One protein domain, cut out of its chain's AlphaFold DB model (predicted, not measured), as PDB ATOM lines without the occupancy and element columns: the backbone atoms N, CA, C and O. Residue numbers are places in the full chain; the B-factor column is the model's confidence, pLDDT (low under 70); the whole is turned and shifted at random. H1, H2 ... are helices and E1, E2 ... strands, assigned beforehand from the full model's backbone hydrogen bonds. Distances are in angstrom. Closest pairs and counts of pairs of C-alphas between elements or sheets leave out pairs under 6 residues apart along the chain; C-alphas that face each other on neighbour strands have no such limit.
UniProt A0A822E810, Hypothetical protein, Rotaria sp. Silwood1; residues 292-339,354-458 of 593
ATOM      1  N   GLU A 292      41.831 254.785-169.614       88.12
ATOM      2  CA  GLU A 292      42.304 253.422-169.411       88.12
ATOM      3  C   GLU A 292      43.123 252.967-170.620       88.12
ATOM      4  O   GLU A 292      42.701 253.155-171.761       88.12
ATOM      5  N   GLY A 293      44.277 252.335-170.389       89.00
ATOM      6  CA  GLY A 293      45.051 251.666-171.438       89.00
ATOM      7  C   GLY A 293      46.564 251.868-171.365       89.00
ATOM      8  O   GLY A 293      47.106 252.560-170.496       89.00
ATOM      9  N   GLU A 294      47.257 251.244-172.311       88.00
ATOM     10  CA  GLU A 294      48.716 251.112-172.346       88.00
ATOM     11  C   GLU A 294      49.418 252.160-173.218       88.00
ATOM     12  O   GLU A 294      50.647 252.279-173.161       88.00
ATOM     13  N   SER A 295      48.671 252.917-174.034       88.38
ATOM     14  CA  SER A 295      49.266 253.970-174.861       88.38
ATOM     15  C   SER A 295      49.922 255.044-173.995       88.38
ATOM     16  O   SER A 295      49.449 255.402-172.914       88.38
ATOM     17  N   SER A 296      51.025 255.590-174.502       86.44
ATOM     18  CA  SER A 296      51.688 256.742-173.883       86.44
ATOM     19  C   SER A 296      50.930 258.058-174.091       86.44
ATOM     20  O   SER A 296      51.234 259.043-173.420       86.44
ATOM     21  N   ILE A 297      49.937 258.079-174.987       89.88
ATOM     22  CA  ILE A 297      48.996 259.190-175.116       89.88
ATOM     23  C   ILE A 297      47.903 259.013-174.056       89.88
ATOM     24  O   ILE A 297      47.244 257.976-173.977       89.88
ATOM     25  N   ARG A 298      47.691 260.050-173.247       90.62
ATOM     26  CA  ARG A 298      46.591 260.159-172.289       90.62
ATOM     27  C   ARG A 298      45.551 261.137-172.805       90.62
ATOM     28  O   ARG A 298      45.900 262.224-173.271       90.62
ATOM     29  N   MET A 299      44.288 260.742-172.688       93.12
ATOM     30  CA  MET A 299      43.135 261.583-172.984       93.12
ATOM     31  C   MET A 299      42.510 262.078-171.680       93.12
ATOM     32  O   MET A 299      42.442 261.338-170.702       93.12
ATOM     33  N   ALA A 300      42.033 263.314-171.671       91.25
ATOM     34  CA  ALA A 300      41.244 263.862-170.576       91.25
ATOM     35  C   ALA A 300      40.152 264.786-171.121       91.25
ATOM     36  O   ALA A 300      40.315 265.403-172.176       91.25
ATOM     37  N   CYS A 301      39.050 264.910-170.387       90.06
ATOM     38  CA  CYS A 301      38.053 265.940-170.659       90.06
ATOM     39  C   CYS A 301      38.561 267.280-170.120       90.06
ATOM     40  O   CYS A 301      38.897 267.380-168.941       90.06
ATOM     41  N   GLY A 302      38.619 268.311-170.961       86.44
ATOM     42  CA  GLY A 302      38.851 269.673-170.488       86.44
ATOM     43  C   GLY A 302      37.680 270.185-169.641       86.44
ATOM     44  O   GLY A 302      36.562 269.686-169.743       86.44
ATOM     45  N   ASN A 303      37.910 271.235-168.848       83.06
ATOM     46  CA  ASN A 303      36.883 271.827-167.972       83.06
ATOM     47  C   ASN A 303      35.657 272.371-168.729       83.06
ATOM     48  O   ASN A 303      34.603 272.567-168.138       83.06
ATOM     49  N   THR A 304      35.803 272.639-170.028       84.62
ATOM     50  CA  THR A 304      34.744 273.116-170.928       84.62
ATOM     51  C   THR A 304      34.260 272.026-171.887       84.62
ATOM     52  O   THR A 304      33.656 272.336-172.913       84.62
ATOM     53  N   ASN A 305      34.561 270.752-171.603       88.50
ATOM     54  CA  ASN A 305      34.081 269.634-172.406       88.50
ATOM     55  C   ASN A 305      32.551 269.637-172.463       88.50
ATOM     56  O   ASN A 305      31.867 269.728-171.446       88.50
ATOM     57  N   THR A 306      32.029 269.526-173.679       91.12
ATOM     58  CA  THR A 306      30.609 269.296-173.927       91.12
ATOM     59  C   THR A 306      30.452 268.214-174.979       91.12
ATOM     60  O   THR A 306      31.243 268.132-175.923       91.12
ATOM     61  N   VAL A 307      29.416 267.398-174.815       94.69
ATOM     62  CA  VAL A 307      28.941 266.463-175.830       94.69
ATOM     63  C   VAL A 307      27.620 267.016-176.345       94.69
ATOM     64  O   VAL A 307      26.604 266.977-175.651       94.69
ATOM     65  N   ASN A 308      27.645 267.577-177.548       95.12
ATOM     66  CA  ASN A 308      26.445 268.039-178.233       95.12
ATOM     67  C   ASN A 308      25.942 266.931-179.144       95.12
ATOM     68  O   ASN A 308      26.749 266.246-179.770       95.12
ATOM     69  N   ALA A 309      24.628 266.781-179.245       95.38
ATOM     70  CA  ALA A 309      24.011 265.803-180.119       95.38
ATOM     71  C   ALA A 309      22.894 266.454-180.936       95.38
ATOM     72  O   ALA A 309      22.248 267.388-180.466       95.38
ATOM     73  N   TYR A 310      22.694 265.988-182.165       96.38
ATOM     74  CA  TYR A 310      21.616 266.454-183.031       96.38
ATOM     75  C   TYR A 310      21.134 265.342-183.970       96.38
ATOM     76  O   TYR A 310      21.944 264.563-184.464       96.38
ATOM     77  N   GLN A 311      19.832 265.263-184.216       95.94
ATOM     78  CA  GLN A 311      19.198 264.290-185.108       95.94
ATOM     79  C   GLN A 311      18.902 264.909-186.476       95.94
ATOM     80  O   GLN A 311      18.572 266.089-186.552       95.94
ATOM     81  N   ASP A 312      18.954 264.119-187.550       95.44
ATOM     82  CA  ASP A 312      18.496 264.566-188.875       95.44
ATOM     83  C   ASP A 312      17.039 265.074-188.848       95.44
ATOM     84  O   ASP A 312      16.248 264.726-187.977       95.44
ATOM     85  N   ILE A 313      16.668 265.914-189.820       94.88
ATOM     86  CA  ILE A 313      15.304 266.475-189.916       94.88
ATOM     87  C   ILE A 313      14.292 265.411-190.366       94.88
ATOM     88  O   ILE A 313      13.127 265.464-189.979       94.88
ATOM     89  N   HIS A 314      14.735 264.447-191.171       93.12
ATOM     90  CA  HIS A 314      13.894 263.403-191.744       93.12
ATOM     91  C   HIS A 314      14.530 262.034-191.521       93.12
ATOM     92  O   HIS A 314      15.754 261.892-191.610       93.12
ATOM     93  N   ALA A 315      13.699 261.022-191.275       90.75
ATOM     94  CA  ALA A 315      14.137 259.641-191.373       90.75
ATOM     95  C   ALA A 315      14.467 259.297-192.837       90.75
ATOM     96  O   ALA A 315      13.869 259.807-193.783       90.75
ATOM     97  N   THR A 316      15.446 258.419-193.024       91.44
ATOM     98  CA  THR A 316      15.757 257.811-194.329       91.44
ATOM     99  C   THR A 316      14.759 256.691-194.659       91.44
ATOM    100  O   THR A 316      14.022 256.254-193.778       91.44
ATOM    101  N   GLU A 317      14.762 256.181-195.899       85.44
ATOM    102  CA  GLU A 317      13.778 255.212-196.443       85.44
ATOM    103  C   GLU A 317      13.521 253.960-195.576       85.44
ATOM    104  O   GLU A 317      12.469 253.339-195.686       85.44
ATOM    105  N   ASN A 318      14.433 253.609-194.667       90.44
ATOM    106  CA  ASN A 318      14.309 252.460-193.764       90.44
ATOM    107  C   ASN A 318      13.862 252.822-192.337       90.44
ATOM    108  O   ASN A 318      14.153 252.069-191.403       90.44
ATOM    109  N   ASN A 319      13.212 253.977-192.150       92.81
ATOM    110  CA  ASN A 319      12.896 254.537-190.832       92.81
ATOM    111  C   ASN A 319      14.151 254.590-189.939       92.81
ATOM    112  O   ASN A 319      14.182 254.097-188.807       92.81
ATOM    113  N   THR A 320      15.251 255.079-190.520       94.31
ATOM    114  CA  THR A 320      16.505 255.287-189.797       94.31
ATOM    115  C   THR A 320      16.869 256.760-189.755       94.31
ATOM    116  O   THR A 320      16.942 257.412-190.797       94.31
ATOM    117  N   VAL A 321      17.151 257.263-188.560       96.00
ATOM    118  CA  VAL A 321      17.625 258.621-188.292       96.00
ATOM    119  C   VAL A 321      19.117 258.584-187.963       96.00
ATOM    120  O   VAL A 321      19.599 257.651-187.305       96.00
ATOM    121  N   ARG A 322      19.882 259.582-188.423       97.19
ATOM    122  CA  ARG A 322      21.255 259.774-187.945       97.19
ATOM    123  C   ARG A 322      21.245 260.677-186.723       97.19
ATOM    124  O   ARG A 322      20.736 261.793-186.767       97.19
ATOM    125  N   GLN A 323      21.847 260.193-185.646       97.50
ATOM    126  CA  GLN A 323      22.197 260.980-184.475       97.50
ATOM    127  C   GLN A 323      23.651 261.417-184.615       97.50
ATOM    128  O   GLN A 323      24.572 260.630-184.395       97.50
ATOM    129  N   HIS A 324      23.858 262.672-184.980       97.94
ATOM    130  CA  HIS A 324      25.167 263.309-184.971       97.94
ATOM    131  C   HIS A 324      25.561 263.651-183.541       97.94
ATOM    132  O   HIS A 324      24.713 264.014-182.721       97.94
ATOM    133  N   PHE A 325      26.854 263.570-183.252       97.81
ATOM    134  CA  PHE A 325      27.424 264.047-182.002       97.81
ATOM    135  C   PHE A 325      28.728 264.803-182.247       97.81
ATOM    136  O   PHE A 325      29.472 264.507-183.183       97.81
ATOM    137  N   THR A 326      29.016 265.749-181.358       97.12
ATOM    138  CA  THR A 326      30.264 266.510-181.316       97.12
ATOM    139  C   THR A 326      30.749 266.585-179.875       97.12
ATOM    140  O   THR A 326      30.087 267.168-179.017       97.12
ATOM    141  N   ILE A 327      31.920 266.013-179.618       96.25
ATOM    142  CA  ILE A 327      32.639 266.054-178.348       96.25
ATOM    143  C   ILE A 327      33.689 267.159-178.448       96.25
ATOM    144  O   ILE A 327      34.577 267.103-179.298       96.25
ATOM    145  N   THR A 328      33.609 268.172-177.594       94.25
ATOM    146  CA  THR A 328      34.538 269.314-177.606       94.25
ATOM    147  C   THR A 328      35.557 269.224-176.472       94.25
ATOM    148  O   THR A 328      35.282 268.636-175.433       94.25
ATOM    149  N   HIS A 329      36.735 269.827-176.638       91.31
ATOM    150  CA  HIS A 329      37.760 269.924-175.587       91.31
ATOM    151  C   HIS A 329      38.245 268.580-175.026       91.31
ATOM    152  O   HIS A 329      38.389 268.421-173.813       91.31
ATOM    153  N   ILE A 330      38.540 267.620-175.903       93.88
ATOM    154  CA  ILE A 330      39.301 266.435-175.496       93.88
ATOM    155  C   ILE A 330      40.787 266.760-175.573       93.88
ATOM    156  O   ILE A 330      41.305 267.107-176.633       93.88
ATOM    157  N   ILE A 331      41.463 266.669-174.434       92.00
ATOM    158  CA  ILE A 331      42.877 266.995-174.296       92.00
ATOM    159  C   ILE A 331      43.687 265.725-174.501       92.00
ATOM    160  O   ILE A 331      43.519 264.754-173.768       92.00
ATOM    161  N   PHE A 332      44.584 265.753-175.479       92.75
ATOM    162  CA  PHE A 332      45.569 264.708-175.710       92.75
ATOM    163  C   PHE A 332      46.900 265.195-175.146       92.75
ATOM    164  O   PHE A 332      47.329 266.325-175.402       92.75
ATOM    165  N   SER A 333      47.561 264.341-174.370       88.62
ATOM    166  CA  SER A 333      48.849 264.654-173.762       88.62
ATOM    167  C   SER A 333      49.752 263.431-173.723       88.62
ATOM    168  O   SER A 333      49.290 262.315-173.501       88.62
ATOM    169  N   LYS A 334      51.056 263.639-173.911       84.00
ATOM    170  CA  LYS A 334      52.082 262.611-173.670       84.00
ATOM    171  C   LYS A 334      52.656 262.687-172.244       84.00
ATOM    172  O   LYS A 334      53.414 261.817-171.824       84.00
ATOM    173  N   LYS A 335      52.318 263.739-171.484       68.56
ATOM    174  CA  LYS A 335      52.790 263.920-170.106       68.56
ATOM    175  C   LYS A 335      52.101 262.907-169.181       68.56
ATOM    176  O   LYS A 335      50.876 262.938-169.080       68.56
ATOM    177  N   PRO A 336      52.853 262.092-168.421       55.53
ATOM    178  CA  PRO A 336      52.278 261.224-167.391       55.53
ATOM    179  C   PRO A 336      51.559 261.995-166.263       55.53
ATOM    180  O   PRO A 336      50.811 261.402-165.497       55.53
ATOM    181  N   THR A 337      51.806 263.305-166.140       54.72
ATOM    182  CA  THR A 337      51.650 264.106-164.912       54.72
ATOM    183  C   THR A 337      50.494 265.119-164.895       54.72
ATOM    184  O   THR A 337      50.454 265.962-164.005       54.72
ATOM    185  N   VAL A 338      49.547 265.091-165.839       50.84
ATOM    186  CA  VAL A 338      48.504 266.146-165.938       50.84
ATOM    187  C   VAL A 338      47.289 265.910-165.015       50.84
ATOM    188  O   VAL A 338      46.401 266.753-164.947       50.84
ATOM    189  N   LEU A 339      47.255 264.825-164.231       53.81
ATOM    190  CA  LEU A 339      46.246 264.613-163.180       53.81
ATOM    191  C   LEU A 339      46.874 264.774-161.777       53.81
ATOM    192  O   LEU A 339      47.845 264.074-161.485       53.81
ATOM    193  N   PRO A 354      58.579 260.679-181.069       78.31
ATOM    194  CA  PRO A 354      57.237 261.193-181.321       78.31
ATOM    195  C   PRO A 354      56.239 260.029-181.327       78.31
ATOM    196  O   PRO A 354      56.528 258.951-181.856       78.31
ATOM    197  N   VAL A 355      55.095 260.238-180.682       86.75
ATOM    198  CA  VAL A 355      53.993 259.273-180.641       86.75
ATOM    199  C   VAL A 355      52.859 259.897-181.425       86.75
ATOM    200  O   VAL A 355      52.563 261.083-181.254       86.75
ATOM    201  N   SER A 356      52.239 259.106-182.286       91.62
ATOM    202  CA  SER A 356      51.178 259.599-183.151       91.62
ATOM    203  C   SER A 356      49.939 258.741-183.001       91.62
ATOM    204  O   SER A 356      50.040 257.527-182.828       91.62
ATOM    205  N   VAL A 357      48.772 259.372-183.081       93.44
ATOM    206  CA  VAL A 357      47.491 258.670-183.166       93.44
ATOM    207  C   VAL A 357      47.404 258.081-184.570       93.44
ATOM    208  O   VAL A 357      47.345 258.831-185.543       93.44
ATOM    209  N   ALA A 358      47.462 256.755-184.665       92.81
ATOM    210  CA  ALA A 358      47.374 256.024-185.924       92.81
ATOM    211  C   ALA A 358      45.919 255.750-186.316       92.81
ATOM    212  O   ALA A 358      45.590 255.776-187.496       92.81
ATOM    213  N   ASN A 359      45.051 255.501-185.331       95.06
ATOM    214  CA  ASN A 359      43.623 255.289-185.544       95.06
ATOM    215  C   ASN A 359      42.814 255.875-184.376       95.06
ATOM    216  O   ASN A 359      43.232 255.772-183.219       95.06
ATOM    217  N   LEU A 360      41.659 256.458-184.689       96.19
ATOM    218  CA  LEU A 360      40.664 256.957-183.750       96.19
ATOM    219  C   LEU A 360      39.326 256.276-184.050       96.19
ATOM    220  O   LEU A 360      38.761 256.450-185.123       96.19
ATOM    221  N   THR A 361      38.790 255.567-183.063       97.19
ATOM    222  CA  THR A 361      37.454 254.962-183.119       97.19
ATOM    223  C   THR A 361      36.618 255.476-181.955       97.19
ATOM    224  O   THR A 361      37.142 255.845-180.902       97.19
ATOM    225  N   VAL A 362      35.303 255.545-182.143       97.75
ATOM    226  CA  VAL A 362      34.369 255.929-181.082       97.75
ATOM    227  C   VAL A 362      33.286 254.873-181.009       97.75
ATOM    228  O   VAL A 362      32.709 254.504-182.028       97.75
ATOM    229  N   PHE A 363      33.003 254.403-179.800       98.19
ATOM    230  CA  PHE A 363      31.910 253.485-179.527       98.19
ATOM    231  C   PHE A 363      30.824 254.186-178.717       98.19
ATOM    232  O   PHE A 363      31.131 255.043-177.895       98.19
ATOM    233  N   TYR A 364      29.569 253.793-178.891       98.06
ATOM    234  CA  TYR A 364      28.452 254.211-178.051       98.06
ATOM    235  C   TYR A 364      27.862 253.017-177.304       98.06
ATOM    236  O   TYR A 364      27.884 251.890-177.806       98.06
ATOM    237  N   GLN A 365      27.354 253.260-176.098       97.44
ATOM    238  CA  GLN A 365      26.705 252.228-175.293       97.44
ATOM    239  C   GLN A 365      25.214 252.119-175.651       97.44
ATOM    240  O   GLN A 365      24.538 253.138-175.802       97.44
ATOM    241  N   ILE A 366      24.692 250.896-175.769       97.06
ATOM    242  CA  ILE A 366      23.249 250.626-175.908       97.06
ATOM    243  C   ILE A 366      22.636 250.138-174.581       97.06
ATOM    244  O   ILE A 366      23.351 249.925-173.606       97.06
ATOM    245  N   HIS A 367      21.307 249.985-174.517       93.94
ATOM    246  CA  HIS A 367      20.582 249.686-173.269       93.94
ATOM    247  C   HIS A 367      21.017 248.399-172.549       93.94
ATOM    248  O   HIS A 367      20.904 248.335-171.329       93.94
ATOM    249  N   ASP A 368      21.530 247.396-173.267       95.88
ATOM    250  CA  ASP A 368      22.049 246.153-172.670       95.88
ATOM    251  C   ASP A 368      23.468 246.300-172.077       95.88
ATOM    252  O   ASP A 368      24.027 245.347-171.539       95.88
ATOM    253  N   GLY A 369      24.058 247.495-172.175       95.69
ATOM    254  CA  GLY A 369      25.401 247.810-171.703       95.69
ATOM    255  C   GLY A 369      26.521 247.528-172.709       95.69
ATOM    256  O   GLY A 369      27.658 247.931-172.449       95.69
ATOM    257  N   SER A 370      26.233 246.898-173.853       97.31
ATOM    258  CA  SER A 370      27.219 246.618-174.901       97.31
ATOM    259  C   SER A 370      27.609 247.867-175.699       97.31
ATOM    260  O   SER A 370      26.879 248.860-175.762       97.31
ATOM    261  N   TRP A 371      28.796 247.812-176.308       97.81
ATOM    262  CA  TRP A 371      29.385 248.898-177.091       97.81
ATOM    263  C   TRP A 371      29.242 248.634-178.589       97.81
ATOM    264  O   TRP A 371      29.535 247.537-179.063       97.81
ATOM    265  N   ARG A 372      28.832 249.655-179.345       98.00
ATOM    266  CA  ARG A 372      28.725 249.619-180.809       98.00
ATOM    267  C   ARG A 372      29.536 250.740-181.432       98.00
ATOM    268  O   ARG A 372      29.628 251.818-180.862       98.00
ATOM    269  N   GLU A 373      30.126 250.485-182.590       98.06
ATOM    270  CA  GLU A 373      30.963 251.468-183.276       98.06
ATOM    271  C   GLU A 373      30.112 252.580-183.915       98.06
ATOM    272  O   GLU A 373      29.064 252.325-184.516       98.06
ATOM    273  N   CYS A 374      30.555 253.824-183.749       97.94
ATOM    274  CA  CYS A 374      30.001 255.004-184.405       97.94
ATOM    275  C   CYS A 374      30.513 255.119-185.854       97.94
ATOM    276  O   CYS A 374      31.534 254.548-186.219       97.94
ATOM    277  N   GLN A 375      29.824 255.898-186.683       97.38
ATOM    278  CA  GLN A 375      30.167 256.124-188.090       97.38
ATOM    279  C   GLN A 375      30.656 257.553-188.328       97.38
ATOM    280  O   GLN A 375      30.451 258.434-187.491       97.38
ATOM    281  N   ASP A 376      31.276 257.782-189.488       96.12
ATOM    282  CA  ASP A 376      31.709 259.102-189.964       96.12
ATOM    283  C   ASP A 376      32.570 259.864-188.934       96.12
ATOM    284  O   ASP A 376      32.420 261.074-188.739       96.12
ATOM    285  N   ILE A 377      33.455 259.136-188.237       97.50
ATOM    286  CA  ILE A 377      34.323 259.708-187.205       97.50
ATOM    287  C   ILE A 377      35.341 260.646-187.838       97.50
ATOM    288  O   ILE A 377      36.067 260.284-188.760       97.50
ATOM    289  N   ALA A 378      35.413 261.860-187.301       96.56
ATOM    290  CA  ALA A 378      36.419 262.837-187.676       96.56
ATOM    291  C   ALA A 378      36.887 263.620-186.453       96.56
ATOM    292  O   ALA A 378      36.129 263.872-185.515       96.56
ATOM    293  N   ILE A 379      38.139 264.058-186.491       96.50
ATOM    294  CA  ILE A 379      38.769 264.827-185.419       96.50
ATOM    295  C   ILE A 379      39.424 266.079-185.988       96.50
ATOM    296  O   ILE A 379      39.978 266.061-187.081       96.50
ATOM    297  N   ALA A 380      39.348 267.185-185.263       95.62
ATOM    298  CA  ALA A 380      39.983 268.439-185.643       95.62
ATOM    299  C   ALA A 380      40.590 269.111-184.407       95.62
ATOM    300  O   ALA A 380      40.006 269.024-183.321       95.62
ATOM    301  N   PRO A 381      41.745 269.788-184.524       93.19
ATOM    302  CA  PRO A 381      42.209 270.666-183.456       93.19
ATOM    303  C   PRO A 381      41.184 271.786-183.229       93.19
ATOM    304  O   PRO A 381      40.555 272.255-184.179       93.19
ATOM    305  N   ILE A 382      41.006 272.225-181.978       88.56
ATOM    306  CA  ILE A 382      40.175 273.405-181.694       88.56
ATOM    307  C   ILE A 382      40.820 274.615-182.368       88.56
ATOM    308  O   ILE A 382      41.931 275.009-182.014       88.56
ATOM    309  N   ALA A 383      40.114 275.201-183.331       80.88
ATOM    310  CA  ALA A 383      40.567 276.399-184.014       80.88
ATOM    311  C   ALA A 383      40.500 277.629-183.092       80.88
ATOM    312  O   ALA A 383      39.626 277.746-182.226       80.88
ATOM    313  N   ILE A 384      41.426 278.567-183.282       74.00
ATOM    314  CA  ILE A 384      41.443 279.834-182.550       74.00
ATOM    315  C   ILE A 384      40.551 280.819-183.313       74.00
ATOM    316  O   ILE A 384      40.928 281.269-184.381       74.00
ATOM    317  N   ARG A 385      39.401 281.182-182.728       69.75
ATOM    318  CA  ARG A 385      38.476 282.255-183.167       69.75
ATOM    319  C   ARG A 385      37.991 282.170-184.632       69.75
ATOM    320  O   ARG A 385      38.655 282.634-185.546       69.75
ATOM    321  N   ASN A 386      36.739 281.736-184.802       74.94
ATOM    322  CA  ASN A 386      35.915 281.827-186.025       74.94
ATOM    323  C   ASN A 386      36.391 281.053-187.266       74.94
ATOM    324  O   ASN A 386      35.712 281.102-188.289       74.94
ATOM    325  N   GLU A 387      37.496 280.318-187.199       88.00
ATOM    326  CA  GLU A 387      37.881 279.398-188.270       88.00
ATOM    327  C   GLU A 387      37.104 278.078-188.167       88.00
ATOM    328  O   GLU A 387      36.933 277.516-187.079       88.00
ATOM    329  N   GLU A 388      36.637 277.569-189.309       87.75
ATOM    330  CA  GLU A 388      36.019 276.248-189.365       87.75
ATOM    331  C   GLU A 388      37.056 275.153-189.055       87.75
ATOM    332  O   GLU A 388      38.173 275.188-189.583       87.75
ATOM    333  N   PRO A 389      36.719 274.147-188.225       91.25
ATOM    334  CA  PRO A 389      37.647 273.070-187.914       91.25
ATOM    335  C   PRO A 389      38.045 272.290-189.172       91.25
ATOM    336  O   PRO A 389      37.195 271.764-189.894       91.25
ATOM    337  N   LYS A 390      39.353 272.142-189.401       93.12
ATOM    338  CA  LYS A 390      39.876 271.270-190.458       93.12
ATOM    339  C   LYS A 390      39.781 269.808-190.018       93.12
ATOM    340  O   LYS A 390      40.639 269.317-189.287       93.12
ATOM    341  N   TRP A 391      38.717 269.135-190.451       94.12
ATOM    342  CA  TRP A 391      38.424 267.744-190.104       94.12
ATOM    343  C   TRP A 391      39.429 266.760-190.710       94.12
ATOM    344  O   TRP A 391      39.711 266.797-191.906       94.12
ATOM    345  N   LEU A 392      39.934 265.862-189.870       92.50
ATOM    346  CA  LEU A 392      40.832 264.769-190.214       92.50
ATOM    347  C   LEU A 392      40.056 263.451-190.079       92.50
ATOM    348  O   LEU A 392      39.612 263.126-188.976       92.50
ATOM    349  N   THR A 393      39.865 262.718-191.181       83.50
ATOM    350  CA  THR A 393      39.183 261.405-191.187       83.50
ATOM    351  C   THR A 393      40.166 260.237-191.115       83.50
ATOM    352  O   THR A 393      39.869 259.249-190.465       83.50
ATOM    353  N   ASP A 394      41.372 260.388-191.682       82.75
ATOM    354  CA  ASP A 394      42.371 259.303-191.793       82.75
ATOM    355  C   ASP A 394      43.819 259.799-191.611       82.75
ATOM    356  O   ASP A 394      44.781 259.209-192.105       82.75
ATOM    357  N   SER A 395      44.003 260.953-190.964       81.12
ATOM    358  CA  SER A 395      45.335 261.545-190.798       81.12
ATOM    359  C   SER A 395      46.011 261.076-189.516       81.12
ATOM    360  O   SER A 395      45.411 261.082-188.444       81.12
ATOM    361  N   ILE A 396      47.304 260.774-189.624       86.94
ATOM    362  CA  ILE A 396      48.170 260.544-188.469       86.94
ATOM    363  C   ILE A 396      48.311 261.860-187.694       86.94
ATOM    364  O   ILE A 396      48.803 262.857-188.228       86.94
ATOM    365  N   ILE A 397      47.900 261.865-186.426       92.12
ATOM    366  CA  ILE A 397      47.994 263.046-185.558       92.12
ATOM    367  C   ILE A 397      49.256 262.927-184.720       92.12
ATOM    368  O   ILE A 397      49.332 262.100-183.813       92.12
ATOM    369  N   ASN A 398      50.250 263.759-185.011       91.56
ATOM    370  CA  ASN A 398      51.498 263.780-184.256       91.56
ATOM    371  C   ASN A 398      51.298 264.523-182.930       91.56
ATOM    372  O   ASN A 398      50.963 265.706-182.927       91.56
ATOM    373  N   ILE A 399      51.530 263.835-181.810       90.00
ATOM    374  CA  ILE A 399      51.485 264.432-180.475       90.00
ATOM    375  C   ILE A 399      52.920 264.686-180.022       90.00
ATOM    376  O   ILE A 399      53.672 263.769-179.678       90.00
ATOM    377  N   GLU A 400      53.311 265.956-180.043       87.00
ATOM    378  CA  GLU A 400      54.623 266.362-179.555       87.00
ATOM    379  C   GLU A 400      54.767 266.105-178.044       87.00
ATOM    380  O   GLU A 400      53.804 266.292-177.287       87.00
ATOM    381  N   PRO A 401      55.967 265.710-177.577       83.44
ATOM    382  CA  PRO A 401      56.267 265.675-176.154       83.44
ATOM    383  C   PRO A 401      55.950 267.019-175.491       83.44
ATOM    384  O   PRO A 401      56.133 268.083-176.073       83.44
ATOM    385  N   ASP A 402      55.450 266.953-174.263       81.12
ATOM    386  CA  ASP A 402      55.173 268.099-173.397       81.12
ATOM    387  C   ASP A 402      54.117 269.124-173.842       81.12
ATOM    388  O   ASP A 402      53.783 270.012-173.051       81.12
ATOM    389  N   LYS A 403      53.527 268.971-175.033       85.38
ATOM    390  CA  LYS A 403      52.410 269.799-175.502       85.38
ATOM    391  C   LYS A 403      51.057 269.192-175.127       85.38
ATOM    392  O   LYS A 403      50.885 267.975-175.050       85.38
ATOM    393  N   LEU A 404      50.090 270.076-174.889       87.69
ATOM    394  CA  LEU A 404      48.680 269.733-174.736       87.69
ATOM    395  C   LEU A 404      47.957 270.139-176.011       87.69
ATOM    396  O   LEU A 404      48.031 271.297-176.421       87.69
ATOM    397  N   PHE A 405      47.248 269.193-176.615       91.31
ATOM    398  CA  PHE A 405      46.434 269.451-177.794       91.31
ATOM    399  C   PHE A 405      44.973 269.257-177.436       91.31
ATOM    400  O   PHE A 405      44.600 268.223-176.889       91.31
ATOM    401  N   SER A 406      44.157 270.261-177.733       93.19
ATOM    402  CA  SER A 406      42.719 270.202-177.512       93.19
ATOM    403  C   SER A 406      42.023 269.920-178.834       93.19
ATOM    404  O   SER A 406      42.202 270.658-179.803       93.19
ATOM    405  N   PHE A 407      41.217 268.867-178.858       95.56
ATOM    406  CA  PHE A 407      40.536 268.385-180.049       95.56
ATOM    407  C   PHE A 407      39.015 268.476-179.925       95.56
ATOM    408  O   PHE A 407      38.448 268.480-178.827       95.56
ATOM    409  N   ILE A 408      38.374 268.533-181.088       96.19
ATOM    410  CA  ILE A 408      36.947 268.314-181.301       96.19
ATOM    411  C   ILE A 408      36.811 267.013-182.080       96.19
ATOM    412  O   ILE A 408      37.476 266.835-183.099       96.19
ATOM    413  N   ILE A 409      35.952 266.118-181.612       97.00
ATOM    414  CA  ILE A 409      35.637 264.855-182.278       97.00
ATOM    415  C   ILE A 409      34.170 264.905-182.675       97.00
ATOM    416  O   ILE A 409      33.329 265.242-181.845       97.00
ATOM    417  N   LYS A 410      33.850 264.564-183.920       97.69
ATOM    418  CA  LYS A 410      32.469 264.388-184.371       97.69
ATOM    419  C   LYS A 410      32.257 262.996-184.940       97.69
ATOM    420  O   LYS A 410      33.212 262.341-185.353       97.69
ATOM    421  N   GLY A 411      31.003 262.582-184.977       97.69
ATOM    422  CA  GLY A 411      30.579 261.327-185.577       97.69
ATOM    423  C   GLY A 411      29.067 261.251-185.689       97.69
ATOM    424  O   GLY A 411      28.356 262.177-185.292       97.69
ATOM    425  N   CYS A 412      28.570 260.131-186.200       97.81
ATOM    426  CA  CYS A 412      27.147 259.844-186.222       97.81
ATOM    427  C   CYS A 412      26.826 258.401-185.818       97.81
ATOM    428  O   CYS A 412      27.669 257.505-185.846       97.81
ATOM    429  N   ILE A 413      25.578 258.179-185.420       97.88
ATOM    430  CA  ILE A 413      25.018 256.872-185.081       97.88
ATOM    431  C   ILE A 413      23.757 256.693-185.912       97.88
ATOM    432  O   ILE A 413      22.924 257.595-185.969       97.88
ATOM    433  N   ARG A 414      23.594 255.531-186.547       96.75
ATOM    434  CA  ARG A 414      22.346 255.184-187.237       96.75
ATOM    435  C   ARG A 414      21.410 254.481-186.276       96.75
ATOM    436  O   ARG A 414      21.758 253.442-185.717       96.75
ATOM    437  N   ILE A 415      20.224 255.043-186.115       95.25
ATOM    438  CA  ILE A 415      19.229 254.593-185.153       95.25
ATOM    439  C   ILE A 415      17.929 254.326-185.902       95.25
ATOM    440  O   ILE A 415      17.602 255.055-186.832       95.25
ATOM    441  N   LYS A 416      17.199 253.272-185.528       94.25
ATOM    442  CA  LYS A 416      15.846 253.036-186.045       94.25
ATOM    443  C   LYS A 416      14.846 253.901-185.283       94.25
ATOM    444  O   LYS A 416      14.857 253.880-184.053       94.25
ATOM    445  N   GLY A 417      13.978 254.592-186.009       91.25
ATOM    446  CA  GLY A 417      12.958 255.472-185.459       91.25
ATOM    447  C   GLY A 417      12.900 256.819-186.168       91.25
ATOM    448  O   GLY A 417      13.720 257.134-187.036       91.25
ATOM    449  N   GLU A 418      11.919 257.606-185.744       91.06
ATOM    450  CA  GLU A 418      11.656 258.942-186.259       91.06
ATOM    451  C   GLU A 418      12.492 259.994-185.514       91.06
ATOM    452  O   GLU A 418      12.738 259.855-184.310       91.06
ATOM    453  N   PRO A 419      12.934 261.061-186.199       92.50
ATOM    454  CA  PRO A 419      13.595 262.176-185.542       92.50
ATOM    455  C   PRO A 419      12.637 262.945-184.626       92.50
ATOM    456  O   PRO A 419      11.417 262.925-184.788       92.50
ATOM    457  N   GLY A 420      13.208 263.718-183.702       89.81
ATOM    458  CA  GLY A 420      12.462 264.686-182.908       89.81
ATOM    459  C   GLY A 420      11.677 265.675-183.783       89.81
ATOM    460  O   GLY A 420      12.158 266.159-184.815       89.81
ATOM    461  N   ARG A 421      10.462 266.015-183.343       86.94
ATOM    462  CA  ARG A 421       9.527 266.854-184.111       86.94
ATOM    463  C   ARG A 421      10.035 268.286-184.314       86.94
ATOM    464  O   ARG A 421       9.871 268.863-185.389       86.94
ATOM    465  N   ASP A 422      10.699 268.851-183.311       88.88
ATOM    466  CA  ASP A 422      11.236 270.213-183.333       88.88
ATOM    467  C   ASP A 422      12.755 270.263-183.086       88.88
ATOM    468  O   ASP A 422      13.418 269.253-182.853       88.88
ATOM    469  N   ASN A 423      13.332 271.466-183.174       90.75
ATOM    470  CA  ASN A 423      14.770 271.674-182.998       90.75
ATOM    471  C   ASN A 423      15.263 271.284-181.598       90.75
ATOM    472  O   ASN A 423      16.393 270.814-181.471       90.75
ATOM    473  N   GLN A 424      14.451 271.488-180.556       89.25
ATOM    474  CA  GLN A 424      14.850 271.155-179.191       89.25
ATOM    475  C   GLN A 424      14.883 269.639-178.994       89.25
ATOM    476  O   GLN A 424      15.861 269.113-178.468       89.25
ATOM    477  N   SER A 425      13.861 268.943-179.486       89.56
ATOM    478  CA  SER A 425      13.746 267.487-179.472       89.56
ATOM    479  C   SER A 425      14.865 266.839-180.289       89.56
ATOM    480  O   SER A 425      15.504 265.895-179.831       89.56
ATOM    481  N   ARG A 426      15.188 267.391-181.469       93.25
ATOM    482  CA  ARG A 426      16.311 266.907-182.291       93.25
ATOM    483  C   ARG A 426      17.676 267.158-181.673       93.25
ATOM    484  O   ARG A 426      18.588 266.396-181.953       93.25
ATOM    485  N   ALA A 427      17.840 268.173-180.825       93.56
ATOM    486  CA  ALA A 427      19.097 268.444-180.117       93.56
ATOM    487  C   ALA A 427      19.366 267.482-178.936       93.56
ATOM    488  O   ALA A 427      20.292 267.692-178.147       93.56
ATOM    489  N   ARG A 428      18.543 266.439-178.785       93.25
ATOM    490  CA  ARG A 428      18.664 265.393-177.768       93.25
ATOM    491  C   ARG A 428      19.204 264.111-178.389       93.25
ATOM    492  O   ARG A 428      19.076 263.868-179.590       93.25
ATOM    493  N   ILE A 429      19.759 263.256-177.543       95.44
ATOM    494  CA  ILE A 429      19.982 261.849-177.857       95.44
ATOM    495  C   ILE A 429      18.631 261.153-177.999       95.44
ATOM    496  O   ILE A 429      17.779 261.270-177.117       95.44
ATOM    497  N   HIS A 430      18.465 260.432-179.106       94.38
ATOM    498  CA  HIS A 430      17.270 259.661-179.425       94.38
ATOM    499  C   HIS A 430      16.907 258.669-178.306       94.38
ATOM    500  O   HIS A 430      17.773 257.981-177.764       94.38
ATOM    501  N   LYS A 431      15.608 258.553-178.008       90.31
ATOM    502  CA  LYS A 431      15.038 257.769-176.891       90.31
ATOM    503  C   LYS A 431      15.389 256.276-176.872       90.31
ATOM    504  O   LYS A 431      15.268 255.632-175.840       90.31
ATOM    505  N   SER A 432      15.818 255.714-178.003       92.19
ATOM    506  CA  SER A 432      16.256 254.312-178.099       92.19
ATOM    507  C   SER A 432      17.696 254.074-177.620       92.19
ATOM    508  O   SER A 432      18.228 252.978-177.810       92.19
ATOM    509  N   LEU A 433      18.376 255.116-177.142       94.62
ATOM    510  CA  LEU A 433      19.711 255.046-176.563       94.62
ATOM    511  C   LEU A 433      19.629 255.320-175.052       94.62
ATOM    512  O   LEU A 433      18.805 256.127-174.616       94.62
ATOM    513  N   PRO A 434      20.492 254.683-174.239       93.75
ATOM    514  CA  PRO A 434      20.472 254.856-172.793       93.75
ATOM    515  C   PRO A 434      20.838 256.286-172.373       93.75
ATOM    516  O   PRO A 434      21.587 256.987-173.056       93.75
ATOM    517  N   GLN A 435      20.327 256.694-171.209       91.56
ATOM    518  CA  GLN A 435      20.696 257.924-170.505       91.56
ATOM    519  C   GLN A 435      21.289 257.555-169.126       91.56
ATOM    520  O   GLN A 435      20.663 256.762-168.421       91.56
ATOM    521  N   PRO A 436      22.461 258.092-168.719       93.31
ATOM    522  CA  PRO A 436      23.346 258.957-169.498       93.31
ATOM    523  C   PRO A 436      23.876 258.250-170.745       93.31
ATOM    524  O   PRO A 436      24.222 257.068-170.719       93.31
ATOM    525  N   PHE A 437      23.938 258.991-171.843       95.25
ATOM    526  CA  PHE A 437      24.480 258.504-173.094       95.25
ATOM    527  C   PHE A 437      26.003 258.463-173.007       95.25
ATOM    528  O   PHE A 437      26.638 259.488-172.756       95.25
ATOM    529  N   LYS A 438      26.596 257.282-173.202       96.50
ATOM    530  CA  LYS A 438      28.043 257.085-173.060       96.50
ATOM    531  C   LYS A 438      28.716 256.898-174.411       96.50
ATOM    532  O   LYS A 438      28.291 256.060-175.208       96.50
ATOM    533  N   LEU A 439      29.810 257.623-174.617       97.31
ATOM    534  CA  LEU A 439      30.710 257.491-175.758       97.31
ATOM    535  C   LEU A 439      32.095 257.071-175.262       97.31
ATOM    536  O   LEU A 439      32.685 257.752-174.430       97.31
ATOM    537  N   LYS A 440      32.637 255.971-175.779       97.50
ATOM    538  CA  LYS A 440      33.998 255.502-175.502       97.50
ATOM    539  C   LYS A 440      34.894 255.860-176.677       97.50
ATOM    540  O   LYS A 440      34.818 255.247-177.738       97.50
ATOM    541  N   ILE A 441      35.744 256.855-176.474       97.50
ATOM    542  CA  ILE A 441      36.774 257.267-177.424       97.50
ATOM    543  C   ILE A 441      37.939 256.300-177.281       97.50
ATOM    544  O   ILE A 441      38.392 256.054-176.166       97.50
ATOM    545  N   VAL A 442      38.428 255.756-178.387       97.38
ATOM    546  CA  VAL A 442      39.508 254.772-178.415       97.38
ATOM    547  C   VAL A 442      40.547 255.214-179.433       97.38
ATOM    548  O   VAL A 442      40.239 255.387-180.610       97.38
ATOM    549  N   ILE A 443      41.791 255.361-178.986       96.56
ATOM    550  CA  ILE A 443      42.924 255.653-179.865       96.56
ATOM    551  C   ILE A 443      43.886 254.477-179.894       96.56
ATOM    552  O   ILE A 443      44.148 253.871-178.855       96.56
ATOM    553  N   ASN A 444      44.445 254.205-181.070       96.12
ATOM    554  CA  ASN A 444      45.602 253.335-181.239       96.12
ATOM    555  C   ASN A 444      46.787 254.194-181.667       96.12
ATOM    556  O   ASN A 444      46.677 254.976-182.617       96.12
ATOM    557  N   ASP A 445      47.908 254.071-180.965       94.38
ATOM    558  CA  ASP A 445      49.133 254.756-181.351       94.38
ATOM    559  C   ASP A 445      49.902 253.999-182.441       94.38
ATOM    560  O   ASP A 445      49.600 252.858-182.797       94.38
ATOM    561  N   ASN A 446      50.922 254.651-182.991       92.94
ATOM    562  CA  ASN A 446      51.807 254.086-184.007       92.94
ATOM    563  C   ASN A 446      52.644 252.880-183.530       92.94
ATOM    564  O   ASN A 446      53.336 252.272-184.344       92.94
ATOM    565  N   PHE A 447      52.581 252.516-182.245       92.25
ATOM    566  CA  PHE A 447      53.184 251.304-181.684       92.25
ATOM    567  C   PHE A 447      52.152 250.194-181.433       92.25
ATOM    568  O   PHE A 447      52.501 249.162-180.860       92.25
ATOM    569  N   GLY A 448      50.895 250.394-181.844       92.12
ATOM    570  CA  GLY A 448      49.808 249.436-181.656       92.12
ATOM    571  C   GLY A 448      49.257 249.387-180.231       92.12
ATOM    572  O   GLY A 448      48.518 248.460-179.910       92.12
ATOM    573  N   LYS A 449      49.596 250.354-179.366       93.69
ATOM    574  CA  LYS A 449      49.041 250.436-178.009       93.69
ATOM    575  C   LYS A 449      47.785 251.294-177.990       93.69
ATOM    576  O   LYS A 449      47.678 252.280-178.718       93.69
ATOM    577  N   GLN A 450      46.866 250.957-177.091       95.38
ATOM    578  CA  GLN A 450      45.538 251.563-177.010       95.38
ATOM    579  C   GLN A 450      45.377 252.424-175.738       95.38
ATOM    580  O   GLN A 450      45.871 252.036-174.679       95.38
ATOM    581  N   CYS A 451      44.686 253.572-175.809       94.75
ATOM    582  CA  CYS A 451      44.020 254.201-174.641       94.75
ATOM    583  C   CYS A 451      42.559 254.449-174.992       94.75
ATOM    584  O   CYS A 451      42.212 254.661-176.157       94.75
ATOM    585  N   SER A 452      41.710 254.461-173.974       95.69
ATOM    586  CA  SER A 452      40.301 254.773-174.107       95.69
ATOM    587  C   SER A 452      39.828 255.741-173.034       95.69
ATOM    588  O   SER A 452      40.327 255.711-171.916       95.69
ATOM    589  N   LEU A 453      38.878 256.599-173.389       95.38
ATOM    590  CA  LEU A 453      38.248 257.573-172.505       95.38
ATOM    591  C   LEU A 453      36.740 257.487-172.708       95.38
ATOM    592  O   LEU A 453      36.260 257.655-173.830       95.38
ATOM    593  N   VAL A 454      35.997 257.234-171.636       95.69
ATOM    594  CA  VAL A 454      34.534 257.315-171.665       95.69
ATOM    595  C   VAL A 454      34.121 258.747-171.358       95.69
ATOM    596  O   VAL A 454      34.655 259.363-170.442       95.69
ATOM    597  N   VAL A 455      33.192 259.279-172.143       94.88
ATOM    598  CA  VAL A 455      32.524 260.554-171.894       94.88
ATOM    599  C   VAL A 455      31.021 260.330-171.843       94.88
ATOM    600  O   VAL A 455      30.490 259.446-172.518       94.88
ATOM    601  N   GLU A 456      30.339 261.130-171.038       94.50
ATOM    602  CA  GLU A 456      28.910 260.992-170.780       94.50
ATOM    603  C   GLU A 456      28.167 262.262-171.197       94.50
ATOM    604  O   GLU A 456      28.660 263.380-171.039       94.50
ATOM    605  N   GLN A 457      26.966 262.080-171.731       92.69
ATOM    606  CA  GLN A 457      26.032 263.137-172.081       92.69
ATOM    607  C   GLN A 457      24.694 262.854-171.407       92.69
ATOM    608  O   GLN A 457      24.206 261.727-171.409       92.69
ATOM    609  N   LEU A 458      24.102 263.896-170.836       91.62
ATOM    610  CA  LEU A 458      22.735 263.870-170.342       91.62
ATOM    611  C   LEU A 458      21.900 264.799-171.207       91.62
ATOM    612  O   LEU A 458      22.279 265.952-171.445       91.62
TER     613      LEU A 458
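Overview. This is residues 292 to 339 and 354 to 458 of the 593 residues of the protein "Hypothetical protein" of Rotaria sp. Silwood1 (UniProt A0A822E810). Picture two strongly twisted sheets face to face in a sandwich, their strands crossed at 50 degrees: E1, E2, E3, E6 and E8 make one layer, E4, E5, E7, E9 and E10 the other. The short helix H1 lies at one end and only grazes the first sheet, and residues 382 to 396 form a long loop between E6 and E7. The 153 printed residues hold ten named strands and one named helix, in the order E1 to E8, H1, E9, E10; the class is mostly strand. Both sheets are branched, with antiparallel neighbours. The whole is compact, with a radius of gyration of the C-alphas of 16.1 A and spans of 47 by 38 by 27 A.

Along the chain. Find C-alpha 320 at (16.505, 255.287, -189.797); from there E3, residues 320 to 333, runs 37.3 A and bends by 57 degrees at residue 329. Its sheet also holds E8, residues 404 to 416, 38.5 A long, E6, 375 to 381, 19.4 A, E2, 307 to 311, and E1, 298 to 301. In the other sheet look for E4, residues 355 to 365, 28.7 A long and bending by 59 degrees at residue 358, E9, 437 to 445, 26.3 A, E5, 371 to 373, and E7, 397 to 399. E10, residues 450 to 457, is 23.2 A long and ends at C-alpha 457 (26.032, 263.137, -172.081). H1 is residues 423 to 426.

Arrangement. Begin at E3: E8 is on one side, with N 325 and O 411 2.9 A apart, and E1 and E2 are on the other side. Between the antiparallel neighbours E1 and E3, N 300 and O 331 are within hydrogen-bond range at 2.9 A; in the hairpin E2 and E3, N 308 and O 326 are 2.9 A apart. Edge strand E6 pairs with E8 through N 378 and O 410, 3.0 A. Across the sandwich, the closest C-alphas of E4 and E6, Thr 361 and Ile 377, are 7.0 A apart; those of E1 and E10, Met 299 and Leu 453, are 6.3 A apart. Beside E4, E5 and E7 are on one side, with N 364 and O 372 2.8 A apart and N 357 and O 397 2.9 A apart; E9 is on the other side, with N 361 and O 442 2.9 A apart. In the hairpin E9 and E10, N 441 and O 453 are 2.8 A apart. H1 is too short for an O i to N i+4 pair, and its one O i to N i+3 pair is not within range.

Size, cuts and confidence. The C-alphas farthest apart, Glu 317 and Thr 337, are 50.1 A apart. Residues 340 to 353 are not printed; C-alphas 339 and 354 are 21.5 A apart across this cut. The link E6 to E7, 15 residues, is long. Mean pLDDT of the printed part is 91.2; look for values under 70 at residues 335 to 339 and residue 385.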